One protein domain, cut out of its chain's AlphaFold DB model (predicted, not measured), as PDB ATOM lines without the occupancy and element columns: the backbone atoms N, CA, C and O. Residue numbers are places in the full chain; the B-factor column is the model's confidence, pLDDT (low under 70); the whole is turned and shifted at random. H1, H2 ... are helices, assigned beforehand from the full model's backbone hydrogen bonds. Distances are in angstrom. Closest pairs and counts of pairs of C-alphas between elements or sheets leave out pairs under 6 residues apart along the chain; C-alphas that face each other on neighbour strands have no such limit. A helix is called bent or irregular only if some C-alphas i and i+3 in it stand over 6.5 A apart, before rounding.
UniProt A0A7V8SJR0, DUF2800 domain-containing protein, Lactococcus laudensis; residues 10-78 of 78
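This is residues 10 to 78 of the 78 residues of the protein "DUF2800 domain-containing protein" of Lactococcus laudensis (UniProt A0A7V8SJR0). An open, strung-out chain of helices: H1 and H2 make a small corner at one end, a free link leads to the long H3, and after H3 the chain folds back to a loosely formed H4 and a free tail, residues 70 to 78. The 69 printed residues hold four named helices, H1 to H4 in order, and no named strand; the class is all helix. The whole is extended, with a radius of gyration of the C-alphas of 17.1 A and spans of 44 by 33 by 23 A.

H1, residues 10 to 17, begins at C-alpha 10 (142.808, 104.601, 173.700). H2 is residues 21 to 25. H3, residues 34 to 51, is 25.8 A long. H4, residues 62 to 69, is 15.4 A long and ends at C-alpha 69 (134.540, 126.748, 154.766). H1 and H4 are irregular: C-alphas 10 and 13 are 7.8 A apart, C-alphas 63 and 66 7.4 A.

H1 and H2 touch only at the corner by their tight link, the closest C-alphas being those of Trp 15 and Ala 22, 5.7 A. H3 is apart from H1, H2 and H4. Each O i to N i+4 pair is within hydrogen-bond range in H2 and H3, 3 of 4 in H1 and 0 of 4 in H4, where 2 of 5 O i to N i+3 pairs are.

The C-alphas farthest apart, of Pro 20 and Lys 71, are 45.7 A apart. The printed part has no cut and no long link. Residues 59 to 78 have pLDDT under 70.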
ATOM      1  N   SER A  10     143.986 104.845 174.544       86.12
ATOM      2  CA  SER A  10     142.808 104.601 173.700       86.12
ATOM      3  C   SER A  10     142.232 103.186 173.828       86.12
ATOM      4  O   SER A  10     141.067 102.986 173.504       86.12
ATOM      5  N   SER A  11     143.013 102.207 174.306       89.06
ATOM      6  CA  SER A  11     142.545 100.837 174.573       89.06
ATOM      7  C   SER A  11     142.265 100.554 176.056       89.06
ATOM      8  O   SER A  11     141.945  99.415 176.396       89.06
ATOM      9  N   SER A  12     142.322 101.574 176.928       94.06
ATOM     10  CA  SER A  12     142.168 101.448 178.391       94.06
ATOM     11  C   SER A  12     140.955 100.665 178.840       94.06
ATOM     12  O   SER A  12     141.091  99.746 179.640       94.06
ATOM     13  N   SER A  13     139.788 100.949 178.269       93.94
ATOM     14  CA  SER A  13     138.561 100.223 178.599       93.94
ATOM     15  C   SER A  13     138.709  98.702 178.441       93.94
ATOM     16  O   SER A  13     138.230  97.960 179.291       93.94
ATOM     17  N   ARG A  14     139.418  98.225 177.411       93.00
ATOM     18  CA  ARG A  14     139.551  96.788 177.122       93.00
ATOM     19  C   ARG A  14     140.477  96.099 178.113       93.00
ATOM     20  O   ARG A  14     140.113  95.079 178.692       93.00
ATOM     21  N   TRP A  15     141.663  96.663 178.331       95.00
ATOM     22  CA  TRP A  15     142.658  96.037 179.198       95.00
ATOM     23  C   TRP A  15     142.405  96.277 180.688       95.00
ATOM     24  O   TRP A  15     142.848  95.468 181.495       95.00
ATOM     25  N   LEU A  16     141.647  97.311 181.073       96.06
ATOM     26  CA  LEU A  16     141.134  97.443 182.441       96.06
ATOM     27  C   LEU A  16     140.109  96.348 182.760       96.06
ATOM     28  O   LEU A  16     140.103  95.827 183.871       96.06
ATOM     29  N   SER A  17     139.269  95.970 181.791       96.94
ATOM     30  CA  SER A  17     138.313  94.869 181.955       96.94
ATOM     31  C   SER A  17     138.963  93.489 181.838       96.94
ATOM     32  O   SER A  17     138.585  92.564 182.550       96.94
ATOM     33  N   CYS A  18     139.932  93.332 180.936       96.19
ATOM     34  CA  CYS A  18     140.635  92.076 180.700       96.19
ATOM     35  C   CYS A  18     142.113  92.351 180.377       96.19
ATOM     36  O   CYS A  18     142.471  92.469 179.203       96.19
ATOM     37  N   PRO A  19     143.007  92.425 181.379       93.94
ATOM     38  CA  PRO A  19     144.429  92.700 181.162       93.94
ATOM     39  C   PRO A  19     145.132  91.812 180.116       93.94
ATOM     40  O   PRO A  19     145.874  92.358 179.295       93.94
ATOM     41  N   PRO A  20     144.900  90.480 180.047       94.44
ATOM     42  CA  PRO A  20     145.565  89.649 179.040       94.44
ATOM     43  C   PRO A  20     145.098  89.929 177.601       94.44
ATOM     44  O   PRO A  20     145.814  89.578 176.660       94.44
ATOM     45  N   SER A  21     143.954  90.599 177.397       94.00
ATOM     46  CA  SER A  21     143.470  90.954 176.052       94.00
ATOM     47  C   SER A  21     144.455  91.845 175.288       94.00
ATOM     48  O   SER A  21     144.680  91.614 174.102       94.00
ATOM     49  N   ALA A  22     145.148  92.762 175.974       93.12
ATOM     50  CA  ALA A  22     146.159  93.623 175.359       93.12
ATOM     51  C   ALA A  22     147.340  92.837 174.764       93.12
ATOM     52  O   ALA A  22     147.921  93.240 173.756       93.12
ATOM     53  N   MET A  23     147.713  91.702 175.370       92.75
ATOM     54  CA  MET A  23     148.766  90.840 174.824       92.75
ATOM     55  C   MET A  23     148.271  90.027 173.632       92.75
ATOM     56  O   MET A  23     149.012  89.849 172.665       92.75
ATOM     57  N   LEU A  24     147.027  89.549 173.693       93.19
ATOM     58  CA  LEU A  24     146.399  88.806 172.605       93.19
ATOM     59  C   LEU A  24     146.247  89.678 171.350       93.19
ATOM     60  O   LEU A  24     146.568  89.230 170.253       93.19
ATOM     61  N   GLU A  25     145.863  90.946 171.515       90.31
ATOM     62  CA  GLU A  25     145.720  91.929 170.430       90.31
ATOM     63  C   GLU A  25     146.982  92.084 169.573       90.31
ATOM     64  O   GLU A  25     146.878  92.303 168.370       90.31
ATOM     65  N   ARG A  26     148.177  91.891 170.150       88.88
ATOM     66  CA  ARG A  26     149.458  91.986 169.429       88.88
ATOM     67  C   ARG A  26     149.616  90.946 168.314       88.88
ATOM     68  O   ARG A  26     150.435  91.142 167.419       88.88
ATOM     69  N   GLN A  27     148.886  89.836 168.391       92.56
ATOM     70  CA  GLN A  27     148.940  88.758 167.401       92.56
ATOM     71  C   GLN A  27     148.133  89.087 166.139       92.56
ATOM     72  O   GLN A  27     148.291  88.418 165.120       92.56
ATOM     73  N   PHE A  28     147.290  90.119 166.190       90.00
ATOM     74  CA  PHE A  28     146.417  90.520 165.095       90.00
ATOM     75  C   PHE A  28     146.932  91.801 164.425       90.00
ATOM     76  O   PHE A  28     147.533  92.654 165.084       90.00
ATOM     77  N   PRO A  29     146.718  91.966 163.109       89.00
ATOM     78  CA  PRO A  29     147.105  93.186 162.419       89.00
ATOM     79  C   PRO A  29     146.262  94.373 162.898       89.00
ATOM     80  O   PRO A  29     145.051  94.257 163.099       89.00
ATOM     81  N   ASN A  30     146.896  95.540 163.018       85.94
ATOM     82  CA  ASN A  30     146.167  96.784 163.243       85.94
ATOM     83  C   ASN A  30     145.311  97.096 162.015       85.94
ATOM     84  O   ASN A  30     145.828  97.213 160.902       85.94
ATOM     85  N   THR A  31     144.010  97.255 162.232       89.06
ATOM     86  CA  THR A  31     143.056  97.672 161.207       89.06
ATOM     87  C   THR A  31     142.616  99.102 161.471       89.06
ATOM     88  O   THR A  31     142.552  99.553 162.616       89.06
ATOM     89  N   THR A  32     142.354  99.835 160.394       89.94
ATOM     90  CA  THR A  32     141.779 101.175 160.474       89.94
ATOM     91  C   THR A  32     140.269 101.107 160.281       89.94
ATOM     92  O   THR A  32     139.725 100.127 159.771       89.94
ATOM     93  N   SER A  33     139.588 102.163 160.692       90.50
ATOM     94  CA  SER A  33     138.176 102.397 160.428       90.50
ATOM     95  C   SER A  33     137.985 103.876 160.127       90.50
ATOM     96  O   SER A  33     138.828 104.698 160.489       90.50
ATOM     97  N   THR A  34     136.852 104.250 159.538       92.88
ATOM     98  CA  THR A  34     136.527 105.664 159.299       92.88
ATOM     99  C   THR A  34     136.605 106.486 160.590       92.88
ATOM    100  O   THR A  34     137.106 107.605 160.588       92.88
ATOM    101  N   ALA A  35     136.186 105.913 161.724       89.56
ATOM    102  CA  ALA A  35     136.309 106.563 163.027       89.56
ATOM    103  C   ALA A  35     137.778 106.754 163.452       89.56
ATOM    104  O   ALA A  35     138.137 107.821 163.949       89.56
ATOM    105  N   ALA A  36     138.641 105.757 163.226       89.19
ATOM    106  CA  ALA A  36     140.073 105.856 163.523       89.19
ATOM    107  C   ALA A  36     140.786 106.891 162.630       89.19
ATOM    108  O   ALA A  36     141.652 107.632 163.104       89.19
ATOM    109  N   GLU A  37     140.394 106.994 161.358       90.19
ATOM    110  CA  GLU A  37     140.913 107.986 160.407       90.19
ATOM    111  C   GLU A  37     140.515 109.409 160.806       90.19
ATOM    112  O   GLU A  37     141.371 110.292 160.906       90.19
ATOM    113  N   VAL A  38     139.232 109.622 161.116       92.38
ATOM    114  CA  VAL A  38     138.728 110.915 161.597       92.38
ATOM    115  C   VAL A  38     139.401 111.304 162.914       92.38
ATOM    116  O   VAL A  38     139.834 112.447 163.059       92.38
ATOM    117  N   GLY A  39     139.562 110.364 163.851       89.00
ATOM    118  CA  GLY A  39     140.276 110.603 165.109       89.00
ATOM    119  C   GLY A  39     141.737 111.005 164.892       89.00
ATOM    120  O   GLY A  39     142.222 111.945 165.521       89.00
ATOM    121  N   THR A  40     142.422 110.363 163.943       88.38
ATOM    122  CA  THR A  40     143.802 110.713 163.568       88.38
ATOM    123  C   THR A  40     143.886 112.136 163.010       88.38
ATOM    124  O   THR A  40     144.746 112.913 163.431       88.38
ATOM    125  N   ALA A  41     142.964 112.520 162.120       88.50
ATOM    126  CA  ALA A  41     142.898 113.877 161.576       88.50
ATOM    127  C   ALA A  41     142.578 114.926 162.658       88.50
ATOM    128  O   ALA A  41     143.197 115.993 162.694       88.50
ATOM    129  N   ALA A  42     141.654 114.616 163.572       90.12
ATOM    130  CA  ALA A  42     141.299 115.487 164.688       90.12
ATOM    131  C   ALA A  42     142.482 115.703 165.645       90.12
ATOM    132  O   ALA A  42     142.771 116.842 166.009       90.12
ATOM    133  N   HIS A  43     143.213 114.643 166.008       88.00
ATOM    134  CA  HIS A  43     144.417 114.754 166.836       88.00
ATOM    135  C   HIS A  43     145.506 115.598 166.164       88.00
ATOM    136  O   HIS A  43     146.057 116.485 166.812       88.00
ATOM    137  N   ALA A  44     145.758 115.400 164.866       87.44
ATOM    138  CA  ALA A  44     146.725 116.207 164.118       87.44
ATOM    139  C   ALA A  44     146.334 117.697 164.079       87.44
ATOM    140  O   ALA A  44     147.183 118.578 164.234       87.44
ATOM    141  N   MET A  45     145.041 118.003 163.910       87.94
ATOM    142  CA  MET A  45     144.542 119.380 163.957       87.94
ATOM    143  C   MET A  45     144.711 120.003 165.348       87.94
ATOM    144  O   MET A  45     145.129 121.157 165.455       87.94
ATOM    145  N   SER A  46     144.392 119.260 166.408       89.62
ATOM    146  CA  SER A  46     144.550 119.723 167.789       89.62
ATOM    147  C   SER A  46     146.014 119.987 168.131       89.62
ATOM    148  O   SER A  46     146.322 121.043 168.677       89.62
ATOM    149  N   GLU A  47     146.928 119.096 167.737       90.00
ATOM    150  CA  GLU A  47     148.373 119.293 167.892       90.00
ATOM    151  C   GLU A  47     148.832 120.594 167.219       90.00
ATOM    152  O   GLU A  47     149.536 121.398 167.832       90.00
ATOM    153  N   HIS A  48     148.402 120.843 165.980       88.00
ATOM    154  CA  HIS A  48     148.737 122.075 165.270       88.00
ATOM    155  C   HIS A  48     148.234 123.324 166.006       88.00
ATOM    156  O   HIS A  48     148.988 124.281 166.188       88.00
ATOM    157  N   LYS A  49     146.980 123.304 166.474       89.06
ATOM    158  CA  LYS A  49     146.389 124.419 167.230       89.06
ATOM    159  C   LYS A  49     147.117 124.688 168.546       89.06
ATOM    160  O   LYS A  49     147.272 125.850 168.900       89.06
ATOM    161  N   LEU A  50     147.566 123.646 169.247       90.94
ATOM    162  CA  LEU A  50     148.330 123.781 170.491       90.94
ATOM    163  C   LEU A  50     149.754 124.296 170.241       90.94
ATOM    164  O   LEU A  50     150.249 125.127 170.996       90.94
ATOM    165  N   ASN A  51     150.397 123.844 169.166       88.62
ATOM    166  CA  ASN A  51     151.775 124.215 168.842       88.62
ATOM    167  C   ASN A  51     151.907 125.605 168.204       88.62
ATOM    168  O   ASN A  51     152.930 126.263 168.391       88.62
ATOM    169  N   SER A  52     150.886 126.073 167.477       84.12
ATOM    170  CA  SER A  52     150.896 127.377 166.801       84.12
ATOM    171  C   SER A  52     151.203 128.566 167.729       84.12
ATOM    172  O   SER A  52     152.085 129.344 167.372       84.12
ATOM    173  N   PRO A  53     150.547 128.747 168.894       89.69
ATOM    174  CA  PRO A  53     150.874 129.850 169.803       89.69
ATOM    175  C   PRO A  53     152.232 129.679 170.497       89.69
ATOM    176  O   PRO A  53     152.813 130.663 170.941       89.69
ATOM    177  N   LEU A  54     152.753 128.451 170.576       91.81
ATOM    178  CA  LEU A  54     154.039 128.135 171.207       91.81
ATOM    179  C   LEU A  54     155.223 128.222 170.230       91.81
ATOM    180  O   LEU A  54     156.359 127.956 170.614       91.81
ATOM    181  N   ASN A  55     154.967 128.564 168.962       85.25
ATOM    182  CA  ASN A  55     155.952 128.541 167.878       85.25
ATOM    183  C   ASN A  55     156.684 127.185 167.751       85.25
ATOM    184  O   ASN A  55     157.846 127.107 167.347       85.25
ATOM    185  N   HIS A  56     156.004 126.096 168.117       87.44
ATOM    186  CA  HIS A  56     156.516 124.738 167.984       87.44
ATOM    187  C   HIS A  56     156.245 124.204 166.575       87.44
ATOM    188  O   HIS A  56     155.190 124.450 165.984       87.44
ATOM    189  N   LYS A  57     157.183 123.421 166.028       78.12
ATOM    190  CA  LYS A  57     156.968 122.748 164.740       78.12
ATOM    191  C   LYS A  57     155.924 121.650 164.913       78.12
ATOM    192  O   LYS A  57     156.192 120.644 165.555       78.12
ATOM    193  N   SER A  58     154.755 121.830 164.307       74.56
ATOM    194  CA  SER A  58     153.771 120.754 164.171       74.56
ATOM    195  C   SER A  58     154.081 119.895 162.946       74.56
ATOM    196  O   SER A  58     154.445 120.438 161.904       74.56
ATOM    197  N   ILE A  59     153.814 118.590 163.020       68.12
ATOM    198  CA  ILE A  59     153.950 117.635 161.898       68.12
ATOM    199  C   ILE A  59     152.777 117.774 160.889       68.12
ATOM    200  O   ILE A  59     152.611 116.985 159.964       68.12
ATOM    201  N   TYR A  60     151.936 118.798 161.055       60.41
ATOM    202  CA  TYR A  60     150.726 119.018 160.269       60.41
ATOM    203  C   TYR A  60     151.016 119.176 158.767       60.41
ATOM    204  O   TYR A  60     151.713 120.099 158.346       60.41
ATOM    205  N   HIS A  61     150.436 118.292 157.949       54.59
ATOM    206  CA  HIS A  61     150.523 118.363 156.491       54.59
ATOM    207  C   HIS A  61     149.475 119.353 155.932       54.59
ATOM    208  O   HIS A  61     148.301 119.275 156.306       54.59
ATOM    209  N   PRO A  62     149.833 120.261 155.001       52.97
ATOM    210  CA  PRO A  62     148.945 121.321 154.498       52.97
ATOM    211  C   PRO A  62     147.724 120.853 153.672       52.97
ATOM    212  O   PRO A  62     146.945 121.694 153.220       52.97
ATOM    213  N   GLN A  63     147.488 119.547 153.496       50.06
ATOM    214  CA  GLN A  63     146.343 119.024 152.724       50.06
ATOM    215  C   GLN A  63     144.958 119.326 153.321       50.06
ATOM    216  O   GLN A  63     143.962 119.210 152.618       50.06
ATOM    217  N   PHE A  64     144.873 119.756 154.580       50.78
ATOM    218  CA  PHE A  64     143.605 120.104 155.238       50.78
ATOM    219  C   PHE A  64     143.266 121.609 155.181       50.78
ATOM    220  O   PHE A  64     142.317 122.067 155.821       50.78
ATOM    221  N   THR A  65     144.019 122.410 154.421       48.06
ATOM    222  CA  THR A  65     143.812 123.869 154.285       48.06
ATOM    223  C   THR A  65     142.503 124.260 153.583       48.06
ATOM    224  O   THR A  65     142.067 125.408 153.687       48.06
ATOM    225  N   THR A  66     141.806 123.311 152.955       45.03
ATOM    226  CA  THR A  66     140.468 123.499 152.371       45.03
ATOM    227  C   THR A  66     139.326 123.512 153.396       45.03
ATOM    228  O   THR A  66     138.204 123.874 153.046       45.03
ATOM    229  N   MET A  67     139.587 123.255 154.684       44.03
ATOM    230  CA  MET A  67     138.595 123.385 155.770       44.03
ATOM    231  C   MET A  67     138.330 124.845 156.204       44.03
ATOM    232  O   MET A  67     137.740 125.082 157.252       44.03
ATOM    233  N   ARG A  68     138.686 125.857 155.396       44.34
ATOM    234  CA  ARG A  68     138.300 127.270 155.629       44.34
ATOM    235  C   ARG A  68     136.825 127.585 155.309       44.34
ATOM    236  O   ARG A  68     136.440 128.750 155.324       44.34
ATOM    237  N   LYS A  69     135.986 126.577 155.023       40.75
ATOM    238  CA  LYS A  69     134.540 126.748 154.766       40.75
ATOM    239  C   LYS A  69     133.606 126.068 155.770       40.75
ATOM    240  O   LYS A  69     132.398 126.098 155.561       40.75
ATOM    241  N   TRP A  70     134.107 125.536 156.883       41.78
ATOM    242  CA  TRP A  70     133.217 125.230 158.004       41.78
ATOM    243  C   TRP A  70     132.953 126.537 158.745       41.78
ATOM    244  O   TRP A  70     133.686 126.922 159.654       41.78
ATOM    245  N   LYS A  71     131.922 127.261 158.287       38.62
ATOM    246  CA  LYS A  71     131.217 128.235 159.122       38.62
ATOM    247  C   LYS A  71     130.984 127.546 160.459       38.62
ATOM    248  O   LYS A  71     130.316 126.519 160.492       38.62
ATOM    249  N   VAL A  72     131.619 128.087 161.493       46.25
ATOM    250  CA  VAL A  72     131.363 127.833 162.909       46.25
ATOM    251  C   VAL A  72     129.922 127.364 163.124       46.25
ATOM    252  O   VAL A  72     128.995 128.168 163.139       46.25
ATOM    253  N   ILE A  73     129.726 126.052 163.246       40.97
ATOM    254  CA  ILE A  73     128.529 125.536 163.899       40.97
ATOM    255  C   ILE A  73     128.773 125.877 165.369       40.97
ATOM    256  O   ILE A  73     129.826 125.495 165.893       40.97
ATOM    257  N   PRO A  74     127.916 126.697 165.999       40.84
ATOM    258  CA  PRO A  74     128.175 127.174 167.341       40.84
ATOM    259  C   PRO A  74     128.294 125.961 168.253       40.84
ATOM    260  O   PRO A  74     127.461 125.057 168.236       40.84
ATOM    261  N   MET A  75     129.369 125.952 169.030       42.66
ATOM    262  CA  MET A  75     129.638 125.001 170.098       42.66
ATOM    263  C   MET A  75     128.684 125.297 171.269       42.66
ATOM    264  O   MET A  75     129.107 125.730 172.334       42.66
ATOM    265  N   ILE A  76     127.378 125.177 171.020       46.53
ATOM    266  CA  ILE A  76     126.290 125.347 171.984       46.53
ATOM    267  C   ILE A  76     125.286 124.241 171.687       46.53
ATOM    268  O   ILE A  76     124.412 124.407 170.843       46.53
ATOM    269  N   LEU A  77     125.506 123.101 172.337       37.97
ATOM    270  CA  LEU A  77     124.548 122.069 172.749       37.97
ATOM    271  C   LEU A  77     125.346 120.786 172.984       37.97
ATOM    272  O   LEU A  77     125.360 119.885 172.150       37.97
ATOM    273  N   TRP A  78     126.048 120.765 174.112       39.44
ATOM    274  CA  TRP A  78     126.193 119.612 174.994       39.44
ATOM    275  C   TRP A  78     126.217 120.161 176.419       39.44
ATOM    276  O   TRP A  78     126.866 121.218 176.610       39.44
TER     277      TRP A  78